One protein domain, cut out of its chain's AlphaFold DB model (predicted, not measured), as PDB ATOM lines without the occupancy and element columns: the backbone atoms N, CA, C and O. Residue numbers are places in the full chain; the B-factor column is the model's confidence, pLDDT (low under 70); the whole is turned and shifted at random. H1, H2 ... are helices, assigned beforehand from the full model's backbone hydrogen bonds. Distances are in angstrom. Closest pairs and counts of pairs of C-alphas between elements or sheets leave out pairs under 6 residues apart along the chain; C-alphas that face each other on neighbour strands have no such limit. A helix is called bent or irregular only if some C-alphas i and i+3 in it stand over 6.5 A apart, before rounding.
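This is residues 2 to 130 of the 132 residues of an uncharacterized protein of marine sediment metagenome (UniProt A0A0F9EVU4). The long helix H5 runs through the middle with H6 folded back beside it, and H1 crosses one face of this pair, making a three-helix bundle. Beyond H5, H4b meets its beginning in an open V; H4a turns in toward H2, which packs crosswise on H5, with tiny H3 between H2 and H4a along the chain. The printed part has 129 residues with six named helices, H1 to H6 in chain order, and no named strand: all helix. It is flat, spanning 51 by 41 by 20 A, and only just compact, close to loose, with a radius of gyration of the C-alphas of 16.8 A.

Find C-alpha 76 at (164.219, 190.763, 151.274); from there H5 runs 39.1 A to residue 102. H6, residues 106 to 128, spans 31.0 A and ends at (176.280, 192.605, 155.049); it is only just irregular, C-alphas 112 and 115 being 6.7 A apart, with a kink of 39 degrees near residue 113. H1, residues 2 to 20, spans 26.8 A from (177.443, 177.184, 153.895). H2 is residues 29 to 38 and H3 residues 40 to 43. H4, residues 47 to 71, was assigned as one helix by its hydrogen bonds but is bent, C-alphas 54 and 57 being 6.6 A apart: H4a is residues 47 to 54, H4b residues 57 to 71, 20.6 A.

Start at the hub, H5. It forms a helical hairpin with H6 at a shallow tilt of 7 degrees, closest at C-alphas Leu 101 and Ala 109, 5.1 A. H1 touches H6 at Tyr 7 and Thr 123, the closest C-alphas, 6.2 A. H2 touches H5 about perpendicular at 82 degrees, closest at C-alphas Thr 30 and Ala 89, 6.5 A. H4b and H5 form a hairpin at a steep tilt of 42 degrees. In H1, H2, H4a and H4b every O i to N i+4 pair is within hydrogen-bond range; in H5 22 of 23 are, in H6 17 of 19, and H3 is too short for one.

The C-alphas of Ser 72 and Asn 105 are the two farthest apart, 51.8 A. The printed part has no cut, and no link is long. Residues 71 to 76 stand free. Look for low confidence in the 66 printed residues with pLDDT under 70, among them residues 19 to 81; the mean over the printed part is 70.1.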
ATOM      1  N   GLY A   2     177.015 178.071 152.796       67.12
ATOM      2  CA  GLY A   2     177.443 177.184 153.895       67.12
ATOM      3  C   GLY A   2     178.307 177.848 154.978       67.12
ATOM      4  O   GLY A   2     178.275 177.423 156.129       67.12
ATOM      5  N   LYS A   3     179.066 178.897 154.630       76.06
ATOM      6  CA  LYS A   3     180.023 179.543 155.549       76.06
ATOM      7  C   LYS A   3     179.324 180.412 156.592       76.06
ATOM      8  O   LYS A   3     179.537 180.203 157.781       76.06
ATOM      9  N   LEU A   4     178.399 181.269 156.156       78.12
ATOM     10  CA  LEU A   4     177.582 182.105 157.039       78.12
ATOM     11  C   LEU A   4     176.755 181.263 158.020       78.12
ATOM     12  O   LEU A   4     176.765 181.527 159.220       78.12
ATOM     13  N   VAL A   5     176.114 180.193 157.535       78.56
ATOM     14  CA  VAL A   5     175.373 179.255 158.397       78.56
ATOM     15  C   VAL A   5     176.305 178.574 159.400       78.56
ATOM     16  O   VAL A   5     175.938 178.431 160.564       78.56
ATOM     17  N   SER A   6     177.523 178.203 158.987       81.25
ATOM     18  CA  SER A   6     178.520 177.620 159.889       81.25
ATOM     19  C   SER A   6     179.005 178.605 160.954       81.25
ATOM     20  O   SER A   6     179.249 178.192 162.083       81.25
ATOM     21  N   TYR A   7     179.171 179.888 160.635       83.94
ATOM     22  CA  TYR A   7     179.589 180.872 161.634       83.94
ATOM     23  C   TYR A   7     178.471 181.189 162.620       83.94
ATOM     24  O   TYR A   7     178.716 181.245 163.821       83.94
ATOM     25  N   ILE A   8     177.233 181.314 162.140       81.62
ATOM     26  CA  ILE A   8     176.067 181.504 163.010       81.62
ATOM     27  C   ILE A   8     175.882 180.295 163.927       81.62
ATOM     28  O   ILE A   8     175.669 180.479 165.120       81.62
ATOM     29  N   SER A   9     176.008 179.067 163.415       78.06
ATOM     30  CA  SER A   9     175.850 177.868 164.244       78.06
ATOM     31  C   SER A   9     176.932 177.753 165.319       78.06
ATOM     32  O   SER A   9     176.613 177.402 166.452       78.06
ATOM     33  N   ILE A  10     178.182 178.117 165.008       84.62
ATOM     34  CA  ILE A  10     179.266 178.194 165.998       84.62
ATOM     35  C   ILE A  10     178.942 179.238 167.072       84.62
ATOM     36  O   ILE A  10     179.059 178.941 168.258       84.62
ATOM     37  N   LEU A  11     178.505 180.440 166.684       84.62
ATOM     38  CA  LEU A  11     178.185 181.515 167.629       84.62
ATOM     39  C   LEU A  11     177.011 181.145 168.543       84.62
ATOM     40  O   LEU A  11     177.091 181.367 169.747       84.62
ATOM     41  N   VAL A  12     175.970 180.515 167.995       79.88
ATOM     42  CA  VAL A  12     174.826 180.013 168.772       79.88
ATOM     43  C   VAL A  12     175.248 178.873 169.702       79.88
ATOM     44  O   VAL A  12     174.816 178.828 170.849       79.88
ATOM     45  N   ALA A  13     176.117 177.961 169.262       75.69
ATOM     46  CA  ALA A  13     176.625 176.894 170.126       75.69
ATOM     47  C   ALA A  13     177.455 177.442 171.299       75.69
ATOM     48  O   ALA A  13     177.342 176.948 172.419       75.69
ATOM     49  N   ILE A  14     178.267 178.473 171.056       81.38
ATOM     50  CA  ILE A  14     179.045 179.160 172.095       81.38
ATOM     51  C   ILE A  14     178.116 179.872 173.087       81.38
ATOM     52  O   ILE A  14     178.312 179.751 174.295       81.38
ATOM     53  N   ASP A  15     177.078 180.548 172.597       71.44
ATOM     54  CA  ASP A  15     176.063 181.184 173.441       71.44
ATOM     55  C   ASP A  15     175.341 180.164 174.346       71.44
ATOM     56  O   ASP A  15     175.241 180.343 175.561       71.44
ATOM     57  N   LEU A  16     174.966 179.005 173.792       69.19
ATOM     58  CA  LEU A  16     174.390 177.899 174.565       69.19
ATOM     59  C   LEU A  16     175.341 177.369 175.648       69.19
ATOM     60  O   LEU A  16     174.894 177.026 176.743       69.19
ATOM     61  N   LEU A  17     176.650 177.310 175.381       75.06
ATOM     62  CA  LEU A  17     177.634 176.918 176.393       75.06
ATOM     63  C   LEU A  17     177.708 177.942 177.533       75.06
ATOM     64  O   LEU A  17     177.759 177.546 178.700       75.06
ATOM     65  N   PHE A  18     177.665 179.240 177.232       73.56
ATOM     66  CA  PHE A  18     177.658 180.292 178.253       73.56
ATOM     67  C   PHE A  18     176.366 180.331 179.071       73.56
ATOM     68  O   PHE A  18     176.401 180.626 180.270       73.56
ATOM     69  N   LEU A  19     175.245 179.943 178.462       67.62
ATOM     70  CA  LEU A  19     173.981 179.754 179.161       67.62
ATOM     71  C   LEU A  19     174.058 178.595 180.163       67.62
ATOM     72  O   LEU A  19     173.734 178.768 181.336       67.62
ATOM     73  N   ILE A  20     174.512 177.417 179.718       63.06
ATOM     74  CA  ILE A  20     174.588 176.210 180.561       63.06
ATOM     75  C   ILE A  20     175.591 176.394 181.704       63.06
ATOM     76  O   ILE A  20     175.359 175.932 182.819       63.06
ATOM     77  N   THR A  21     176.701 177.086 181.447       65.88
ATOM     78  CA  THR A  21     177.740 177.349 182.456       65.88
ATOM     79  C   THR A  21     177.373 178.467 183.438       65.88
ATOM     80  O   THR A  21     178.150 178.747 184.350       65.88
ATOM     81  N   GLY A  22     176.196 179.090 183.292       61.31
ATOM     82  CA  GLY A  22     175.705 180.132 184.196       61.31
ATOM     83  C   GLY A  22     176.467 181.456 184.095       61.31
ATOM     84  O   GLY A  22     176.397 182.273 185.011       61.31
ATOM     85  N   GLN A  23     177.207 181.667 183.004       61.97
ATOM     86  CA  GLN A  23     177.964 182.899 182.750       61.97
ATOM     87  C   GLN A  23     177.085 184.005 182.141       61.97
ATOM     88  O   GLN A  23     177.488 185.167 182.096       61.97
ATOM     89  N   LEU A  24     175.868 183.652 181.713       59.78
ATOM     90  CA  LEU A  24     174.818 184.577 181.297       59.78
ATOM     91  C   LEU A  24     173.806 184.789 182.426       59.78
ATOM     92  O   LEU A  24     173.296 183.840 183.022       59.78
ATOM     93  N   SER A  25     173.482 186.053 182.703       55.34
ATOM     94  CA  SER A  25     172.363 186.387 183.585       55.34
ATOM     95  C   SER A  25     171.033 186.120 182.870       55.34
ATOM     96  O   SER A  25     170.929 186.365 181.670       55.34
ATOM     97  N   VAL A  26     169.996 185.717 183.610       54.56
ATOM     98  CA  VAL A  26     168.616 185.446 183.130       54.56
ATOM     99  C   VAL A  26     167.884 186.711 182.623       54.56
ATOM    100  O   VAL A  26     166.659 186.780 182.644       54.56
ATOM    101  N   ASN A  27     168.622 187.744 182.212       52.84
ATOM    102  CA  ASN A  27     168.116 189.035 181.755       52.84
ATOM    103  C   ASN A  27     168.455 189.334 180.283       52.84
ATOM    104  O   ASN A  27     168.058 190.390 179.793       52.84
ATOM    105  N   SER A  28     169.158 188.447 179.564       53.81
ATOM    106  CA  SER A  28     169.324 188.604 178.112       53.81
ATOM    107  C   SER A  28     168.121 188.003 177.351       53.81
ATOM    108  O   SER A  28     167.603 186.965 177.758       53.81
ATOM    109  N   PRO A  29     167.656 188.596 176.236       54.56
ATOM    110  CA  PRO A  29     166.470 188.115 175.513       54.56
ATOM    111  C   PRO A  29     166.564 186.661 175.011       54.56
ATOM    112  O   PRO A  29     165.583 185.925 175.051       54.56
ATOM    113  N   THR A  30     167.737 186.238 174.549       56.38
ATOM    114  CA  THR A  30     168.063 184.888 174.041       56.38
ATOM    115  C   THR A  30     168.172 183.880 175.183       56.38
ATOM    116  O   THR A  30     167.568 182.803 175.134       56.38
ATOM    117  N   SER A  31     168.849 184.264 176.264       54.03
ATOM    118  CA  SER A  31     169.006 183.445 177.470       54.03
ATOM    119  C   SER A  31     167.720 183.317 178.299       54.03
ATOM    120  O   SER A  31     167.505 182.287 178.935       54.03
ATOM    121  N   VAL A  32     166.804 184.291 178.235       58.50
ATOM    122  CA  VAL A  32     165.471 184.230 178.860       58.50
ATOM    123  C   VAL A  32     164.549 183.233 178.152       58.50
ATOM    124  O   VAL A  32     163.837 182.479 178.820       58.50
ATOM    125  N   ILE A  33     164.553 183.210 176.813       58.81
ATOM    126  CA  ILE A  33     163.744 182.260 176.030       58.81
ATOM    127  C   ILE A  33     164.232 180.832 176.281       58.81
ATOM    128  O   ILE A  33     163.433 179.933 176.530       58.81
ATOM    129  N   MET A  34     165.548 180.625 176.276       59.09
ATOM    130  CA  MET A  34     166.132 179.302 176.491       59.09
ATOM    131  C   MET A  34     166.057 178.862 177.965       59.09
ATOM    132  O   MET A  34     165.778 177.700 178.257       59.09
ATOM    133  N   GLY A  35     166.208 179.797 178.907       60.28
ATOM    134  CA  GLY A  35     165.991 179.571 180.338       60.28
ATOM    135  C   GLY A  35     164.546 179.192 180.674       60.28
ATOM    136  O   GLY A  35     164.328 178.340 181.530       60.28
ATOM    137  N   ALA A  36     163.562 179.731 179.949       57.12
ATOM    138  CA  ALA A  36     162.159 179.332 180.068       57.12
ATOM    139  C   ALA A  36     161.886 177.903 179.568       57.12
ATOM    140  O   ALA A  36     161.047 177.210 180.140       57.12
ATOM    141  N   ILE A  37     162.603 177.445 178.534       63.53
ATOM    142  CA  ILE A  37     162.500 176.065 178.024       63.53
ATOM    143  C   ILE A  37     163.105 175.074 179.026       63.53
ATOM    144  O   ILE A  37     162.532 174.016 179.274       63.53
ATOM    145  N   LEU A  38     164.254 175.417 179.614       61.41
ATOM    146  CA  LEU A  38     164.975 174.549 180.550       61.41
ATOM    147  C   LEU A  38     164.405 174.599 181.981       61.41
ATOM    148  O   LEU A  38     164.523 173.625 182.721       61.41
ATOM    149  N   SER A  39     163.777 175.711 182.380       63.41
ATOM    150  CA  SER A  39     163.112 175.892 183.676       63.41
ATOM    151  C   SER A  39     161.916 176.856 183.559       63.41
ATOM    152  O   SER A  39     162.070 178.075 183.707       63.41
ATOM    153  N   PRO A  40     160.689 176.337 183.355       62.22
ATOM    154  CA  PRO A  40     159.488 177.156 183.146       62.22
ATOM    155  C   PRO A  40     159.128 178.066 184.328       62.22
ATOM    156  O   PRO A  40     158.475 179.093 184.156       62.22
ATOM    157  N   GLY A  41     159.583 177.733 185.542       62.72
ATOM    158  CA  GLY A  41     159.384 178.561 186.736       62.72
ATOM    159  C   GLY A  41     160.109 179.912 186.691       62.72
ATOM    160  O   GLY A  41     159.745 180.820 187.431       62.72
ATOM    161  N   SER A  42     161.096 180.079 185.805       61.12
ATOM    162  CA  SER A  42     161.794 181.355 185.586       61.12
ATOM    163  C   SER A  42     160.962 182.384 184.801       61.12
ATOM    164  O   SER A  42     161.281 183.575 184.804       61.12
ATOM    165  N   MET A  43     159.860 181.955 184.169       57.53
ATOM    166  CA  MET A  43     158.994 182.822 183.359       57.53
ATOM    167  C   MET A  43     158.168 183.808 184.193       57.53
ATOM    168  O   MET A  43     157.779 184.859 183.694       57.53
ATOM    169  N   THR A  44     157.885 183.496 185.460       57.16
ATOM    170  CA  THR A  44     157.067 184.351 186.338       57.16
ATOM    171  C   THR A  44     157.885 185.383 187.110       57.16
ATOM    172  O   THR A  44     157.326 186.368 187.587       57.16
ATOM    173  N   THR A  45     159.199 185.180 187.232       60.62
ATOM    174  CA  THR A  45     160.111 186.048 187.996       60.62
ATOM    175  C   THR A  45     160.988 186.933 187.114       60.62
ATOM    176  O   THR A  45     161.487 187.956 187.578       60.62
ATOM    177  N   SER A  46     161.169 186.579 185.840       60.41
ATOM    178  CA  SER A  46     161.965 187.363 184.894       60.41
ATOM    179  C   SER A  46     161.217 188.608 184.401       60.41
ATOM    180  O   SER A  46     160.108 188.541 183.861       60.41
ATOM    181  N   GLN A  47     161.872 189.766 184.527       61.44
ATOM    182  CA  GLN A  47     161.365 191.064 184.076       61.44
ATOM    183  C   GLN A  47     161.107 191.102 182.559       61.44
ATOM    184  O   GLN A  47     160.201 191.801 182.111       61.44
ATOM    185  N   TRP A  48     161.836 190.309 181.767       58.09
ATOM    186  CA  TRP A  48     161.629 190.209 180.320       58.09
ATOM    187  C   TRP A  48     160.291 189.551 179.966       58.09
ATOM    188  O   TRP A  48     159.580 190.064 179.108       58.09
ATOM    189  N   TRP A  49     159.885 188.479 180.658       59.44
ATOM    190  CA  TRP A  49     158.577 187.845 180.438       59.44
ATOM    191  C   TRP A  49     157.426 188.732 180.905       59.44
ATOM    192  O   TRP A  49     156.402 188.812 180.232       59.44
ATOM    193  N   SER A  50     157.615 189.470 182.002       61.88
ATOM    194  CA  SER A  50     156.660 190.497 182.427       61.88
ATOM    195  C   SER A  50     156.479 191.566 181.342       61.88
ATOM    196  O   SER A  50     155.347 191.830 180.932       61.88
ATOM    197  N   LEU A  51     157.583 192.098 180.799       63.38
ATOM    198  CA  LEU A  51     157.595 193.075 179.704       63.38
ATOM    199  C   LEU A  51     157.086 192.500 178.373       63.38
ATOM    200  O   LEU A  51     156.496 193.237 177.590       63.38
ATOM    201  N   LEU A  52     157.251 191.205 178.103       62.25
ATOM    202  CA  LEU A  52     156.695 190.543 176.922       62.25
ATOM    203  C   LEU A  52     155.194 190.258 177.075       62.25
ATOM    204  O   LEU A  52     154.450 190.345 176.109       62.25
ATOM    205  N   ILE A  53     154.693 189.983 178.272       63.19
ATOM    206  CA  ILE A  53     153.250 189.796 178.469       63.19
ATOM    207  C   ILE A  53     152.523 191.150 178.455       63.19
ATOM    208  O   ILE A  53     151.470 191.270 177.834       63.19
ATOM    209  N   THR A  54     153.096 192.194 179.069       61.25
ATOM    210  CA  THR A  54     152.490 193.543 179.067       61.25
ATOM    211  C   THR A  54     152.784 194.351 177.800       61.25
ATOM    212  O   THR A  54     151.895 195.029 177.294       61.25
ATOM    213  N   GLY A  55     154.000 194.280 177.259       51.97
ATOM    214  CA  GLY A  55     154.440 195.008 176.061       51.97
ATOM    215  C   GLY A  55     154.510 194.163 174.785       51.97
ATOM    216  O   GLY A  55     154.449 194.703 173.682       51.97
ATOM    217  N   GLY A  56     154.580 192.836 174.886       50.94
ATOM    218  CA  GLY A  56     154.651 191.946 173.722       50.94
ATOM    219  C   GLY A  56     153.343 191.835 172.945       50.94
ATOM    220  O   GLY A  56     153.394 191.563 171.755       50.94
ATOM    221  N   ILE A  57     152.185 192.149 173.538       53.75
ATOM    222  CA  ILE A  57     150.930 192.314 172.777       53.75
ATOM    223  C   ILE A  57     151.021 193.545 171.855       53.75
ATOM    224  O   ILE A  57     150.566 193.498 170.710       53.75
ATOM    225  N   ALA A  58     151.673 194.621 172.307       53.19
ATOM    226  CA  ALA A  58     151.951 195.798 171.484       53.19
ATOM    227  C   ALA A  58     153.019 195.503 170.411       53.19
ATOM    228  O   ALA A  58     152.864 195.899 169.261       53.19
ATOM    229  N   LEU A  59     154.067 194.738 170.737       52.19
ATOM    230  CA  LEU A  59     155.073 194.306 169.754       52.19
ATOM    231  C   LEU A  59     154.537 193.278 168.752       52.19
ATOM    232  O   LEU A  59     154.956 193.304 167.602       52.19
ATOM    233  N   LEU A  60     153.608 192.402 169.137       55.97
ATOM    234  CA  LEU A  60     152.941 191.472 168.224       55.97
ATOM    235  C   LEU A  60     151.973 192.204 167.299       55.97
ATOM    236  O   LEU A  60     151.895 191.859 166.129       55.97
ATOM    237  N   THR A  61     151.273 193.233 167.779       53.91
ATOM    238  CA  THR A  61     150.391 194.046 166.927       53.91
ATOM    239  C   THR A  61     151.182 194.955 165.988       53.91
ATOM    240  O   THR A  61     150.865 195.014 164.803       53.91
ATOM    241  N   VAL A  62     152.262 195.586 166.458       56.03
ATOM    242  CA  VAL A  62     153.183 196.360 165.606       56.03
ATOM    243  C   VAL A  62     153.943 195.441 164.647       56.03
ATOM    244  O   VAL A  62     154.035 195.733 163.462       56.03
ATOM    245  N   GLY A  63     154.428 194.295 165.122       53.75
ATOM    246  CA  GLY A  63     155.109 193.284 164.319       53.75
ATOM    247  C   GLY A  63     154.194 192.672 163.262       53.75
ATOM    248  O   GLY A  63     154.598 192.565 162.111       53.75
ATOM    249  N   ALA A  64     152.940 192.366 163.596       54.31
ATOM    250  CA  ALA A  64     151.942 191.923 162.627       54.31
ATOM    251  C   ALA A  64     151.602 193.031 161.621       54.31
ATOM    252  O   ALA A  64     151.495 192.745 160.434       54.31
ATOM    253  N   ALA A  65     151.499 194.294 162.047       51.56
ATOM    254  CA  ALA A  65     151.273 195.422 161.142       51.56
ATOM    255  C   ALA A  65     152.457 195.653 160.185       51.56
ATOM    256  O   ALA A  65     152.248 195.940 159.009       51.56
ATOM    257  N   VAL A  66     153.694 195.470 160.657       55.31
ATOM    258  CA  VAL A  66     154.906 195.533 159.829       55.31
ATOM    259  C   VAL A  66     154.988 194.326 158.899       55.31
ATOM    260  O   VAL A  66     155.234 194.507 157.717       55.31
ATOM    261  N   VAL A  67     154.711 193.107 159.367       55.88
ATOM    262  CA  VAL A  67     154.697 191.901 158.523       55.88
ATOM    263  C   VAL A  67     153.620 192.016 157.439       55.88
ATOM    264  O   VAL A  67     153.922 191.824 156.265       55.88
ATOM    265  N   VAL A  68     152.396 192.430 157.784       55.81
ATOM    266  CA  VAL A  68     151.309 192.674 156.818       55.81
ATOM    267  C   VAL A  68     151.659 193.823 155.863       55.81
ATOM    268  O   VAL A  68     151.424 193.717 154.661       55.81
ATOM    269  N   GLY A  69     152.283 194.895 156.360       51.28
ATOM    270  CA  GLY A  69     152.748 196.018 155.544       51.28
ATOM    271  C   GLY A  69     153.895 195.659 154.590       51.28
ATOM    272  O   GLY A  69     153.930 196.146 153.462       51.28
ATOM    273  N   VAL A  70     154.805 194.773 154.994       52.09
ATOM    274  CA  VAL A  70     156.004 194.391 154.228       52.09
ATOM    275  C   VAL A  70     155.721 193.266 153.226       52.09
ATOM    276  O   VAL A  70     156.289 193.302 152.132       52.09
ATOM    277  N   ILE A  71     154.776 192.351 153.505       53.38
ATOM    278  CA  ILE A  71     154.263 191.384 152.507       53.38
ATOM    279  C   ILE A  71     153.764 192.118 151.248       53.38
ATOM    280  O   ILE A  71     153.846 191.584 150.145       53.38
ATOM    281  N   SER A  72     153.322 193.373 151.386       56.75
ATOM    282  CA  SER A  72     152.875 194.182 150.252       56.75
ATOM    283  C   SER A  72     153.995 194.776 149.382       56.75
ATOM    284  O   SER A  72     153.677 195.265 148.297       56.75
ATOM    285  N   ARG A  73     155.281 194.780 149.802       53.38
ATOM    286  CA  ARG A  73     156.326 195.522 149.059       53.38
ATOM    287  C   ARG A  73     157.703 194.886 148.861       53.38
ATOM    288  O   ARG A  73     158.300 195.225 147.844       53.38
ATOM    289  N   SER A  74     158.254 194.005 149.702       55.28
ATOM    290  CA  SER A  74     159.595 193.420 149.432       55.28
ATOM    291  C   SER A  74     159.905 192.206 150.315       55.28
ATOM    292  O   SER A  74     159.910 192.323 151.536       55.28
ATOM    293  N   PHE A  75     160.233 191.058 149.713       54.88
ATOM    294  CA  PHE A  75     160.556 189.813 150.435       54.88
ATOM    295  C   PHE A  75     161.902 189.873 151.191       54.88
ATOM    296  O   PHE A  75     162.059 189.245 152.235       54.88
ATOM    297  N   GLU A  76     162.861 190.667 150.707       57.19
ATOM    298  CA  GLU A  76     164.219 190.763 151.274       57.19
ATOM    299  C   GLU A  76     164.254 191.458 152.649       57.19
ATOM    300  O   GLU A  76     165.031 191.078 153.527       57.19
ATOM    301  N   LEU A  77     163.350 192.414 152.886       57.31
ATOM    302  CA  LEU A  77     163.225 193.112 154.174       57.31
ATOM    303  C   LEU A  77     162.735 192.191 155.304       57.31
ATOM    304  O   LEU A  77     163.055 192.425 156.469       57.31
ATOM    305  N   ILE A  78     161.992 191.129 154.969       58.56
ATOM    306  CA  ILE A  78     161.382 190.216 155.948       58.56
ATOM    307  C   ILE A  78     162.439 189.352 156.640       58.56
ATOM    308  O   ILE A  78     162.309 189.084 157.829       58.56
ATOM    309  N   ILE A  79     163.491 188.932 155.931       62.66
ATOM    310  CA  ILE A  79     164.560 188.082 156.492       62.66
ATOM    311  C   ILE A  79     165.668 188.930 157.133       62.66
ATOM    312  O   ILE A  79     166.318 188.496 158.086       62.66
ATOM    313  N   PHE A  80     165.846 190.168 156.670       68.00
ATOM    314  CA  PHE A  80     166.842 191.086 157.212       68.00
ATOM    315  C   PHE A  80     166.566 191.463 158.677       68.00
ATOM    316  O   PHE A  80     167.480 191.440 159.500       68.00
ATOM    317  N   ILE A  81     165.308 191.772 159.021       65.94
ATOM    318  CA  ILE A  81     164.936 192.239 160.368       65.94
ATOM    319  C   ILE A  81     165.190 191.166 161.451       65.94
ATOM    320  O   ILE A  81     165.904 191.469 162.407       65.94
ATOM    321  N   PRO A  82     164.685 189.918 161.337       70.12
ATOM    322  CA  PRO A  82     164.930 188.879 162.337       70.12
ATOM    323  C   PRO A  82     166.416 188.562 162.502       70.12
ATOM    324  O   PRO A  82     166.884 188.364 163.620       70.12
ATOM    325  N   MET A  83     167.167 188.554 161.397       71.56
ATOM    326  CA  MET A  83     168.600 188.275 161.414       71.56
ATOM    327  C   MET A  83     169.390 189.381 162.127       71.56
ATOM    328  O   MET A  83     170.250 189.090 162.957       71.56
ATOM    329  N   ALA A  84     169.053 190.649 161.877       70.44
ATOM    330  CA  ALA A  84     169.646 191.783 162.579       70.44
ATOM    331  C   ALA A  84     169.357 191.740 164.088       70.44
ATOM    332  O   ALA A  84     170.254 191.980 164.894       70.44
ATOM    333  N   VAL A  85     168.123 191.393 164.477       72.50
ATOM    334  CA  VAL A  85     167.743 191.245 165.892       72.50
ATOM    335  C   VAL A  85     168.502 190.090 166.551       72.50
ATOM    336  O   VAL A  85     169.009 190.260 167.657       72.50
ATOM    337  N   ALA A  86     168.637 188.945 165.877       72.19
ATOM    338  CA  ALA A  86     169.381 187.795 166.396       72.19
ATOM    339  C   ALA A  86     170.874 188.111 166.600       72.19
ATOM    340  O   ALA A  86     171.431 187.816 167.656       72.19
ATOM    341  N   LEU A  87     171.514 188.766 165.625       77.75
ATOM    342  CA  LEU A  87     172.908 189.201 165.752       77.75
ATOM    343  C   LEU A  87     173.084 190.250 166.859       77.75
ATOM    344  O   LEU A  87     174.062 190.187 167.598       77.75
ATOM    345  N   ALA A  88     172.144 191.189 167.007       74.19
ATOM    346  CA  ALA A  88     172.180 192.181 168.082       74.19
ATOM    347  C   ALA A  88     172.035 191.540 169.473       74.19
ATOM    348  O   ALA A  88     172.717 191.960 170.409       74.19
ATOM    349  N   ALA A  89     171.194 190.510 169.606       75.19
ATOM    350  CA  ALA A  89     171.050 189.760 170.849       75.19
ATOM    351  C   ALA A  89     172.355 189.042 171.236       75.19
ATOM    352  O   ALA A  89     172.828 189.232 172.354       75.19
ATOM    353  N   LEU A  90     173.000 188.354 170.283       78.19
ATOM    354  CA  LEU A  90     174.290 187.680 170.504       78.19
ATOM    355  C   LEU A  90     175.398 188.637 170.977       78.19
ATOM    356  O   LEU A  90     176.211 188.275 171.823       78.19
ATOM    357  N   VAL A  91     175.436 189.880 170.477       81.44
ATOM    358  CA  VAL A  91     176.382 190.893 170.994       81.44
ATOM    359  C   VAL A  91     176.104 191.216 172.451       81.44
ATOM    360  O   VAL A  91     177.045 191.346 173.235       81.44
ATOM    361  N   GLY A  92     174.830 191.368 172.814       75.62
ATOM    362  CA  GLY A  92     174.424 191.605 174.197       75.62
ATOM    363  C   GLY A  92     174.875 190.475 175.124       75.62
ATOM    364  O   GLY A  92     175.385 190.739 176.216       75.62
ATOM    365  N   ASP A  93     174.771 189.232 174.657       73.69
ATOM    366  CA  ASP A  93     175.216 188.044 175.387       73.69
ATOM    367  C   ASP A  93     176.726 188.042 175.589       73.69
ATOM    368  O   ASP A  93     177.205 187.984 176.723       73.69
ATOM    369  N   PHE A  94     177.497 188.211 174.515       84.31
ATOM    370  CA  PHE A  94     178.955 188.247 174.607       84.31
ATOM    371  C   PHE A  94     179.466 189.422 175.442       84.31
ATOM    372  O   PHE A  94     180.428 189.261 176.193       84.31
ATOM    373  N   ALA A  95     178.816 190.585 175.378       84.44
ATOM    374  CA  ALA A  95     179.138 191.710 176.250       84.44
ATOM    375  C   ALA A  95     178.900 191.361 177.728       84.44
ATOM    376  O   ALA A  95     179.738 191.664 178.579       84.44
ATOM    377  N   THR A  96     177.798 190.673 178.034       80.81
ATOM    378  CA  THR A  96     177.477 190.221 179.396       80.81
ATOM    379  C   THR A  96     178.502 189.204 179.900       80.81
ATOM    380  O   THR A  96     179.019 189.355 181.009       80.81
ATOM    381  N   VAL A  97     178.866 188.219 179.071       83.31
ATOM    382  CA  VAL A  97     179.903 187.223 179.395       83.31
ATOM    383  C   VAL A  97     181.256 187.894 179.613       83.31
ATOM    384  O   VAL A  97     181.963 187.562 180.563       83.31
ATOM    385  N   PHE A  98     181.617 188.878 178.787       85.06
ATOM    386  CA  PHE A  98     182.859 189.622 178.968       85.06
ATOM    387  C   PHE A  98     182.889 190.357 180.310       85.06
ATOM    388  O   PHE A  98     183.875 190.242 181.032       85.06
ATOM    389  N   VAL A  99     181.816 191.068 180.676       84.31
ATOM    390  CA  VAL A  99     181.721 191.758 181.975       84.31
ATOM    391  C   VAL A  99     181.819 190.761 183.132       84.31
ATOM    392  O   VAL A  99     182.539 191.014 184.100       84.31
ATOM    393  N   TYR A 100     181.163 189.604 183.012       81.94
ATOM    394  CA  TYR A 100     181.255 188.528 183.995       81.94
ATOM    395  C   TYR A 100     182.697 188.022 184.153       81.94
ATOM    396  O   TYR A 100     183.235 188.036 185.259       81.94
ATOM    397  N   LEU A 101     183.372 187.644 183.064       83.12
ATOM    398  CA  LEU A 101     184.751 187.144 183.103       83.12
ATOM    399  C   LEU A 101     185.752 188.219 183.557       83.12
ATOM    400  O   LEU A 101     186.693 187.920 184.299       83.12
ATOM    401  N   ALA A 102     185.544 189.474 183.152       83.25
ATOM    402  CA  ALA A 102     186.397 190.600 183.520       83.25
ATOM    403  C   ALA A 102     186.362 190.895 185.025       83.25
ATOM    404  O   ALA A 102     187.351 191.401 185.556       83.25
ATOM    405  N   SER A 103     185.276 190.526 185.720       84.12
ATOM    406  CA  SER A 103     185.192 190.629 187.182       84.12
ATOM    407  C   SER A 103     186.175 189.703 187.915       84.12
ATOM    408  O   SER A 103     186.587 190.016 189.031       84.12
ATOM    409  N   PHE A 104     186.601 188.604 187.278       84.06
ATOM    410  CA  PHE A 104     187.602 187.679 187.819       84.06
ATOM    411  C   PHE A 104     189.014 188.018 187.339       84.06
ATOM    412  O   PHE A 104     189.946 188.082 188.138       84.06
ATOM    413  N   ASN A 105     189.193 188.209 186.028       87.81
ATOM    414  CA  ASN A 105     190.472 188.607 185.446       87.81
ATOM    415  C   ASN A 105     190.280 189.203 184.045       87.81
ATOM    416  O   ASN A 105     189.912 188.504 183.101       87.81
ATOM    417  N   ILE A 106     190.610 190.486 183.888       90.00
ATOM    418  CA  ILE A 106     190.421 191.209 182.624       90.00
ATOM    419  C   ILE A 106     191.303 190.697 181.478       90.00
ATOM    420  O   ILE A 106     190.872 190.677 180.324       90.00
ATOM    421  N   VAL A 107     192.525 190.242 181.775       90.69
ATOM    422  CA  VAL A 107     193.449 189.726 180.756       90.69
ATOM    423  C   VAL A 107     192.918 188.403 180.219       90.69
ATOM    424  O   VAL A 107     192.800 188.232 179.007       90.69
ATOM    425  N   LEU A 108     192.515 187.498 181.114       82.69
ATOM    426  CA  LEU A 108     191.939 186.208 180.738       82.69
ATOM    427  C   LEU A 108     190.620 186.383 179.969       82.69
ATOM    428  O   LEU A 108     190.424 185.742 178.939       82.69
ATOM    429  N   ALA A 109     189.751 187.291 180.424       85.44
ATOM    430  CA  ALA A 109     188.498 187.618 179.746       85.44
ATOM    431  C   ALA A 109     188.742 188.095 178.310       85.44
ATOM    432  O   ALA A 109     188.085 187.637 177.378       85.44
ATOM    433  N   THR A 110     189.736 188.963 178.117       88.19
ATOM    434  CA  THR A 110     190.107 189.462 176.790       88.19
ATOM    435  C   THR A 110     190.628 188.331 175.909       88.19
ATOM    436  O   THR A 110     190.194 188.206 174.767       88.19
ATOM    437  N   VAL A 111     191.496 187.458 176.427       92.69
ATOM    438  CA  VAL A 111     192.053 186.329 175.660       92.69
ATOM    439  C   VAL A 111     190.964 185.351 175.208       92.69
ATOM    440  O   VAL A 111     191.003 184.891 174.069       92.69
ATOM    441  N   ILE A 112     189.976 185.065 176.061       88.56
ATOM    442  CA  ILE A 112     188.871 184.145 175.750       88.56
ATOM    443  C   ILE A 112     187.864 184.787 174.784       88.56
ATOM    444  O   ILE A 112     187.452 184.155 173.813       88.56
ATOM    445  N   MET A 113     187.479 186.044 175.019       91.00
ATOM    446  CA  MET A 113     186.415 186.700 174.250       91.00
ATOM    447  C   MET A 113     186.880 187.228 172.890       91.00
ATOM    448  O   MET A 113     186.093 187.255 171.948       91.00
ATOM    449  N   THR A 114     188.152 187.609 172.739       90.75
ATOM    450  CA  THR A 114     188.695 188.132 171.469       90.75
ATOM    451  C   THR A 114     188.433 187.221 170.259       90.75
ATOM    452  O   THR A 114     187.872 187.714 169.281       90.75
ATOM    453  N   PRO A 115     188.774 185.914 170.266       90.62
ATOM    454  CA  PRO A 115     188.521 185.048 169.112       90.62
ATOM    455  C   PRO A 115     187.027 184.914 168.777       90.62
ATOM    456  O   PRO A 115     186.669 184.874 167.602       90.62
ATOM    457  N   ILE A 116     186.153 184.912 169.787       91.69
ATOM    458  CA  ILE A 116     184.692 184.853 169.608       91.69
ATOM    459  C   ILE A 116     184.199 186.132 168.921       91.69
ATOM    460  O   ILE A 116     183.470 186.069 167.931       91.69
ATOM    461  N   MET A 117     184.668 187.292 169.386       90.31
ATOM    462  CA  MET A 117     184.322 188.587 168.800       90.31
ATOM    463  C   MET A 117     184.847 188.741 167.369       90.31
ATOM    464  O   MET A 117     184.165 189.328 166.534       90.31
ATOM    465  N   ILE A 118     186.017 188.180 167.051       91.62
ATOM    466  CA  ILE A 118     186.543 188.167 165.677       91.62
ATOM    467  C   ILE A 118     185.608 187.380 164.754       91.62
ATOM    468  O   ILE A 118     185.236 187.889 163.697       91.62
ATOM    469  N   ILE A 119     185.192 186.173 165.154       91.06
ATOM    470  CA  ILE A 119     184.240 185.366 164.375       91.06
ATOM    471  C   ILE A 119     182.927 186.131 164.209       91.06
ATOM    472  O   ILE A 119     182.405 186.209 163.102       91.06
ATOM    473  N   PHE A 120     182.431 186.761 165.273       87.44
ATOM    474  CA  PHE A 120     181.212 187.559 165.227       87.44
ATOM    475  C   PHE A 120     181.287 188.722 164.220       87.44
ATOM    476  O   PHE A 120     180.382 188.896 163.401       87.44
ATOM    477  N   VAL A 121     182.384 189.487 164.218       87.62
ATOM    478  CA  VAL A 121     182.593 190.578 163.251       87.62
ATOM    479  C   VAL A 121     182.675 190.039 161.823       87.62
ATOM    480  O   VAL A 121     182.080 190.624 160.919       87.62
ATOM    481  N   ILE A 122     183.357 188.909 161.608       88.88
ATOM    482  CA  ILE A 122     183.413 188.253 160.294       88.88
ATOM    483  C   ILE A 122     182.005 187.847 159.840       88.88
ATOM    484  O   ILE A 122     181.651 188.124 158.698       88.88
ATOM    485  N   THR A 123     181.176 187.291 160.728       86.44
ATOM    486  CA  THR A 123     179.778 186.935 160.430       86.44
ATOM    487  C   THR A 123     178.957 188.146 159.994       86.44
ATOM    488  O   THR A 123     178.241 188.061 158.999       86.44
ATOM    489  N   ILE A 124     179.085 189.291 160.680       83.12
ATOM    490  CA  ILE A 124     178.416 190.535 160.265       83.12
ATOM    491  C   ILE A 124     178.891 190.963 158.879       83.12
ATOM    492  O   ILE A 124     178.076 191.313 158.029       83.12
ATOM    493  N   VAL A 125     180.203 190.958 158.643       84.88
ATOM    494  CA  VAL A 125     180.774 191.393 157.364       84.88
ATOM    495  C   VAL A 125     180.328 190.476 156.227       84.88
ATOM    496  O   VAL A 125     179.999 190.968 155.150       84.88
ATOM    497  N   GLU A 126     180.293 189.160 156.433       83.56
ATOM    498  CA  GLU A 126     179.787 188.221 155.430       83.56
ATOM    499  C   GLU A 126     178.295 188.419 155.159       83.56
ATOM    500  O   GLU A 126     177.901 188.472 153.993       83.56
ATOM    501  N   TRP A 127     177.497 188.618 156.209       80.50
ATOM    502  CA  TRP A 127     176.066 188.888 156.092       80.50
ATOM    503  C   TRP A 127     175.780 190.194 155.336       80.50
ATOM    504  O   TRP A 127     175.027 190.192 154.366       80.50
ATOM    505  N   LEU A 128     176.441 191.299 155.705       78.94
ATOM    506  CA  LEU A 128     176.280 192.605 155.049       78.94
ATOM    507  C   LEU A 128     176.740 192.605 153.588       78.94
ATOM    508  O   LEU A 128     176.244 193.388 152.782       78.94
ATOM    509  N   ARG A 129     177.707 191.752 153.235       78.25
ATOM    510  CA  ARG A 129     178.190 191.642 151.854       78.25
ATOM    511  C   ARG A 129     177.213 190.909 150.945       78.25
ATOM    512  O   ARG A 129     177.430 190.962 149.735       78.25
ATOM    513  N   GLY A 130     176.217 190.206 151.495       67.56
ATOM    514  CA  GLY A 130     175.256 189.411 150.725       67.56
ATOM    515  C   GLY A 130     175.932 188.439 149.756       67.56
ATOM    516  O   GLY A 130     175.361 188.090 148.727       67.56
TER     517      GLY A 130